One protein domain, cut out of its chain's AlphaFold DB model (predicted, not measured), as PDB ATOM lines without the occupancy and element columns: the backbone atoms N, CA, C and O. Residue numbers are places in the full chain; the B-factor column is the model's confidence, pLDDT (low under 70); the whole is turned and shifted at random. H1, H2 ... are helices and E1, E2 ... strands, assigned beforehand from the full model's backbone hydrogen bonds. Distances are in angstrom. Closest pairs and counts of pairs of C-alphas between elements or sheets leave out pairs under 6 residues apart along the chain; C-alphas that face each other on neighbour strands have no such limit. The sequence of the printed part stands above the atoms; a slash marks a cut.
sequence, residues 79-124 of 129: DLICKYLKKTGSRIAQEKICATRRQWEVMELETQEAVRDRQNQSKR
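This is residues 79 to 124 of the 129 residues of an uncharacterized protein of Sphingomonas sp. (UniProt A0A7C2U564). Picture a flat V with two arms: a two-stranded hairpin, E1 and E2, makes one, and the single long helix H1 makes the other. The arms join where E2 ends and H1 begins, at residues 100 and 101, and residues 108 to 124 of H1 stick out free of the hairpin. The printed part has 46 residues, with two named strands and one named helix in the order E1, E2, H1; the sheet, E1 - E2, is antiparallel and the class is mixed, helices and strands. The whole is loose, with a radius of gyration of the C-alphas of 13.3 A and spans of 40 by 28 by 6 A.

Find C-alpha 80 at (129.516, -18.092, 14.029); from there E1, residues 80 to 86, runs 19.2 A. Residues 87 to 93 lead to E2, residues 94 to 100, which runs 19.4 A. At C-alpha 101, (126.967, -23.096, 10.171), H1 begins; it covers residues 101 to 124, 35.1 A, and ends at C-alpha 124, (100.529, -45.133, 16.870).

Look first at the hairpin of E1 and E2, antiparallel at 154 degrees between their directions. N 83 and O 97, at 2.9 A, and N 95 and O 85, at 2.8 A, are within hydrogen-bond range. The closest C-alphas of E1 and H1 are those of Ile 81 and Arg 101, 6.4 A apart. In H1 every O i to N i+4 pair is within hydrogen-bond range.

The C-alphas of Asp 79 and Arg 124 are the two farthest apart, at 41.4 A. The printed part has no cut. The link from E1 to E2 is short, and that from E2 to H1 is tight. The mean pLDDT of the printed part is 78.3; look for values under 70 at residues 79 to 80, 88 to 93 and 122 to 124.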
ATOM      1  N   ASP A  79     132.100 -18.762  10.263       66.88
ATOM      2  CA  ASP A  79     130.979 -17.844  10.505       66.88
ATOM      3  C   ASP A  79     130.111 -18.372  11.659       66.88
ATOM      4  O   ASP A  79     129.324 -19.318  11.517       66.88
ATOM      5  N   LEU A  80     130.298 -17.786  12.842       69.88
ATOM      6  CA  LEU A  80     129.516 -18.092  14.029       69.88
ATOM      7  C   LEU A  80     128.150 -17.431  13.878       69.88
ATOM      8  O   LEU A  80     128.002 -16.213  13.984       69.88
ATOM      9  N   ILE A  81     127.131 -18.253  13.651       77.38
ATOM     10  CA  ILE A  81     125.752 -17.802  13.530       77.38
ATOM     11  C   ILE A  81     125.118 -17.894  14.919       77.38
ATOM     12  O   ILE A  81     125.059 -18.964  15.526       77.38
ATOM     13  N   CYS A  82     124.629 -16.768  15.435       77.38
ATOM     14  CA  CYS A  82     123.886 -16.717  16.691       77.38
ATOM     15  C   CYS A  82     122.390 -16.567  16.411       77.38
ATOM     16  O   CYS A  82     121.990 -15.592  15.774       77.38
ATOM     17  N   LYS A  83     121.562 -17.475  16.933       77.50
ATOM     18  CA  LYS A  83     120.095 -17.391  16.841       77.50
ATOM     19  C   LYS A  83     119.477 -17.329  18.240       77.50
ATOM     20  O   LYS A  83     120.015 -17.883  19.198       77.50
ATOM     21  N   TYR A  84     118.347 -16.634  18.349       78.25
ATOM     22  CA  TYR A  84     117.533 -16.600  19.564       78.25
ATOM     23  C   TYR A  84     116.473 -17.693  19.474       78.25
ATOM     24  O   TYR A  84     115.620 -17.665  18.589       78.25
ATOM     25  N   LEU A  85     116.538 -18.656  20.384       75.38
ATOM     26  CA  LEU A  85     115.583 -19.750  20.482       75.38
ATOM     27  C   LEU A  85     114.667 -19.488  21.674       75.38
ATOM     28  O   LEU A  85     115.110 -19.106  22.757       75.38
ATOM     29  N   LYS A  86     113.360 -19.658  21.475       79.31
ATOM     30  CA  LYS A  86     112.402 -19.571  22.579       79.31
ATOM     31  C   LYS A  86     112.546 -20.819  23.435       79.31
ATOM     32  O   LYS A  86     112.494 -21.929  22.906       79.31
ATOM     33  N   LYS A  87     112.675 -20.646  24.749       75.06
ATOM     34  CA  LYS A  87     112.635 -21.780  25.670       75.06
ATOM     35  C   LYS A  87     111.234 -22.389  25.618       75.06
ATOM     36  O   LYS A  87     110.244 -21.663  25.736       75.06
ATOM     37  N   THR A  88     111.146 -23.701  25.411       69.31
ATOM     38  CA  THR A  88     109.879 -24.430  25.252       69.31
ATOM     39  C   THR A  88     108.893 -24.064  26.364       69.31
ATOM     40  O   THR A  88     109.228 -24.135  27.544       69.31
ATOM     41  N   GLY A  89     107.688 -23.625  25.986       65.31
ATOM     42  CA  GLY A  89     106.626 -23.231  26.919       65.31
ATOM     43  C   GLY A  89     106.728 -21.813  27.500       65.31
ATOM     44  O   GLY A  89     105.799 -21.380  28.179       65.31
ATOM     45  N   SER A  90     107.790 -21.049  27.220       63.75
ATOM     46  CA  SER A  90     107.915 -19.664  27.690       63.75
ATOM     47  C   SER A  90     107.599 -18.648  26.592       63.75
ATOM     48  O   SER A  90     108.173 -18.677  25.505       63.75
ATOM     49  N   ARG A  91     106.703 -17.692  26.885       63.72
ATOM     50  CA  ARG A  91     106.412 -16.553  25.987       63.72
ATOM     51  C   ARG A  91     107.474 -15.450  26.060       63.72
ATOM     52  O   ARG A  91     107.541 -14.629  25.152       63.72
ATOM     53  N   ILE A  92     108.275 -15.434  27.127       68.00
ATOM     54  CA  ILE A  92     109.158 -14.313  27.483       68.00
ATOM     55  C   ILE A  92     110.632 -14.744  27.489       68.00
ATOM     56  O   ILE A  92     111.493 -13.968  27.087       68.00
ATOM     57  N   ALA A  93     110.939 -15.982  27.890       66.25
ATOM     58  CA  ALA A  93     112.319 -16.447  27.966       66.25
ATOM     59  C   ALA A  93     112.843 -16.873  26.586       66.25
ATOM     60  O   ALA A  93     112.378 -17.850  25.991       66.25
ATOM     61  N   GLN A  94     113.839 -16.136  26.102       74.19
ATOM     62  CA  GLN A  94     114.620 -16.474  24.917       74.19
ATOM     63  C   GLN A  94     116.057 -16.761  25.336       74.19
ATOM     64  O   GLN A  94     116.627 -16.041  26.154       74.19
ATOM     65  N   GLU A  95     116.637 -17.801  24.754       75.38
ATOM     66  CA  GLU A  95     118.029 -18.174  24.947       75.38
ATOM     67  C   GLU A  95     118.799 -17.930  23.651       75.38
ATOM     68  O   GLU A  95     118.347 -18.274  22.556       75.38
ATOM     69  N   LYS A  96     119.958 -17.276  23.766       74.38
ATOM     70  CA  LYS A  96     120.833 -17.006  22.627       74.38
ATOM     71  C   LYS A  96     121.845 -18.136  22.515       74.38
ATOM     72  O   LYS A  96     122.691 -18.276  23.392       74.38
ATOM     73  N   ILE A  97     121.795 -18.877  21.412       77.62
ATOM     74  CA  ILE A  97     122.747 -19.948  21.114       77.62
ATOM     75  C   ILE A  97     123.575 -19.525  19.903       77.62
ATOM     76  O   ILE A  97     123.031 -19.035  18.912       77.62
ATOM     77  N   CYS A  98     124.894 -19.671  19.999       78.56
ATOM     78  CA  CYS A  98     125.835 -19.389  18.919       78.56
ATOM     79  C   CYS A  98     126.556 -20.679  18.551       78.56
ATOM     80  O   CYS A  98     127.126 -21.333  19.420       78.56
ATOM     81  N   ALA A  99     126.528 -21.027  17.271       80.75
ATOM     82  CA  ALA A  99     127.155 -22.228  16.741       80.75
ATOM     83  C   ALA A  99     127.649 -21.961  15.314       80.75
ATOM     84  O   ALA A  99     127.237 -20.990  14.670       80.75
ATOM     85  N   THR A 100     128.546 -22.805  14.816       84.06
ATOM     86  CA  THR A 100     129.003 -22.717  13.422       84.06
ATOM     87  C   THR A 100     127.885 -23.129  12.464       84.06
ATOM     88  O   THR A 100     126.961 -23.850  12.843       84.06
ATOM     89  N   ARG A 101     127.957 -22.709  11.195       79.44
ATOM     90  CA  ARG A 101     126.967 -23.096  10.171       79.44
ATOM     91  C   ARG A 101     126.738 -24.613  10.097       79.44
ATOM     92  O   ARG A 101     125.596 -25.050  10.127       79.44
ATOM     93  N   ARG A 102     127.815 -25.405  10.096       78.19
ATOM     94  CA  ARG A 102     127.734 -26.876  10.079       78.19
ATOM     95  C   ARG A 102     126.999 -27.430  11.302       78.19
ATOM     96  O   ARG A 102     126.223 -28.366  11.177       78.19
ATOM     97  N   GLN A 103     127.226 -26.855  12.483       79.25
ATOM     98  CA  GLN A 103     126.519 -27.263  13.701       79.25
ATOM     99  C   GLN A 103     125.024 -26.928  13.637       79.25
ATOM    100  O   GLN A 103     124.211 -27.715  14.107       79.25
ATOM    101  N   TRP A 104     124.650 -25.801  13.023       83.62
ATOM    102  CA  TRP A 104     123.241 -25.470  12.791       83.62
ATOM    103  C   TRP A 104     122.558 -26.445  11.838       83.62
ATOM    104  O   TRP A 104     121.431 -26.843  12.113       83.62
ATOM    105  N   GLU A 105     123.231 -26.830  10.754       84.38
ATOM    106  CA  GLU A 105     122.705 -27.796   9.782       84.38
ATOM    107  C   GLU A 105     122.482 -29.171  10.433       84.38
ATOM    108  O   GLU A 105     121.418 -29.763  10.268       84.38
ATOM    109  N   VAL A 106     123.433 -29.643  11.250       87.81
ATOM    110  CA  VAL A 106     123.279 -30.897  12.012       87.81
ATOM    111  C   VAL A 106     122.125 -30.801  13.011       87.81
ATOM    112  O   VAL A 106     121.258 -31.669  13.027       87.81
ATOM    113  N   MET A 107     122.061 -29.725  13.797       86.25
ATOM    114  CA  MET A 107     121.005 -29.558  14.796       86.25
ATOM    115  C   MET A 107     119.610 -29.457  14.160       86.25
ATOM    116  O   MET A 107     118.627 -29.918  14.739       86.25
ATOM    117  N   GLU A 108     119.498 -28.859  12.973       85.44
ATOM    118  CA  GLU A 108     118.241 -28.801  12.224       85.44
ATOM    119  C   GLU A 108     117.792 -30.192  11.763       85.44
ATOM    120  O   GLU A 108     116.621 -30.531  11.942       85.44
ATOM    121  N   LEU A 109     118.714 -31.013  11.254       89.69
ATOM    122  CA  LEU A 109     118.428 -32.401  10.880       89.69
ATOM    123  C   LEU A 109     117.972 -33.231  12.087       89.69
ATOM    124  O   LEU A 109     116.912 -33.855  12.025       89.69
ATOM    125  N   GLU A 110     118.701 -33.167  13.204       87.44
ATOM    126  CA  GLU A 110     118.338 -33.861  14.451       87.44
ATOM    127  C   GLU A 110     116.968 -33.406  14.978       87.44
ATOM    128  O   GLU A 110     116.150 -34.213  15.426       87.44
ATOM    129  N   THR A 111     116.673 -32.106  14.887       85.88
ATOM    130  CA  THR A 111     115.377 -31.560  15.314       85.88
ATOM    131  C   THR A 111     114.244 -32.060  14.417       85.88
ATOM    132  O   THR A 111     113.177 -32.413  14.922       85.88
ATOM    133  N   GLN A 112     114.449 -32.105  13.098       86.50
ATOM    134  CA  GLN A 112     113.454 -32.627  12.158       86.50
ATOM    135  C   GLN A 112     113.169 -34.113  12.399       86.50
ATOM    136  O   GLN A 112     112.002 -34.514  12.387       86.50
ATOM    137  N   GLU A 113     114.204 -34.913  12.655       90.00
ATOM    138  CA  GLU A 113     114.071 -36.333  12.984       90.00
ATOM    139  C   GLU A 113     113.300 -36.527  14.295       90.00
ATOM    140  O   GLU A 113     112.269 -37.201  14.309       90.00
ATOM    141  N   ALA A 114     113.680 -35.815  15.360       86.44
ATOM    142  CA  ALA A 114     112.988 -35.881  16.645       86.44
ATOM    143  C   ALA A 114     111.507 -35.458  16.555       86.44
ATOM    144  O   ALA A 114     110.640 -36.033  17.223       86.44
ATOM    145  N   VAL A 115     111.185 -34.452  15.732       86.19
ATOM    146  CA  VAL A 115     109.795 -34.038  15.479       86.19
ATOM    147  C   VAL A 115     109.038 -35.121  14.713       86.19
ATOM    148  O   VAL A 115     107.911 -35.451  15.091       86.19
ATOM    149  N   ARG A 116     109.644 -35.694  13.668       88.25
ATOM    150  CA  ARG A 116     109.045 -36.770  12.872       88.25
ATOM    151  C   ARG A 116     108.759 -38.000  13.733       88.25
ATOM    152  O   ARG A 116     107.659 -38.546  13.657       88.25
ATOM    153  N   ASP A 117     109.687 -38.384  14.600       88.94
ATOM    154  CA  ASP A 117     109.521 -39.509  15.518       88.94
ATOM    155  C   ASP A 117     108.378 -39.282  16.501       88.94
ATOM    156  O   ASP A 117     107.516 -40.149  16.658       88.94
ATOM    157  N   ARG A 118     108.286 -38.087  17.101       84.94
ATOM    158  CA  ARG A 118     107.161 -37.732  17.981       84.94
ATOM    159  C   ARG A 118     105.821 -37.757  17.251       84.94
ATOM    160  O   ARG A 118     104.839 -38.271  17.785       84.94
ATOM    161  N   GLN A 119     105.764 -37.230  16.028       84.81
ATOM    162  CA  GLN A 119     104.549 -37.275  15.212       84.81
ATOM    163  C   GLN A 119     104.152 -38.720  14.886       84.81
ATOM    164  O   GLN A 119     102.984 -39.085  15.019       84.81
ATOM    165  N   ASN A 120     105.108 -39.576  14.537       85.38
ATOM    166  CA  ASN A 120     104.847 -40.986  14.258       85.38
ATOM    167  C   ASN A 120     104.411 -41.765  15.510       85.38
ATOM    168  O   ASN A 120     103.500 -42.589  15.426       85.38
ATOM    169  N   GLN A 121     104.991 -41.475  16.677       79.50
ATOM    170  CA  GLN A 121     104.557 -42.048  17.956       79.50
ATOM    171  C   GLN A 121     103.125 -41.631  18.312       79.50
ATOM    172  O   GLN A 121     102.319 -42.486  18.671       79.50
ATOM    173  N   SER A 122     102.759 -40.355  18.129       69.31
ATOM    174  CA  SER A 122     101.382 -39.894  18.381       69.31
ATOM    175  C   SER A 122     100.341 -40.583  17.491       69.31
ATOM    176  O   SER A 122      99.243 -40.886  17.953       69.31
ATOM    177  N   LYS A 123     100.698 -40.916  16.241       63.22
ATOM    178  CA  LYS A 123      99.823 -41.668  15.325       63.22
ATOM    179  C   LYS A 123      99.625 -43.121  15.757       63.22
ATOM    180  O   LYS A 123      98.553 -43.668  15.535       63.22
ATOM    181  N   ARG A 124     100.633 -43.749  16.376       61.19
ATOM    182  CA  ARG A 124     100.529 -45.133  16.870       61.19
ATOM    183  C   ARG A 124      99.649 -45.247  18.115       61.19
ATOM    184  O   ARG A 124      98.901 -46.208  18.217       61.19
TER     185      ARG A 124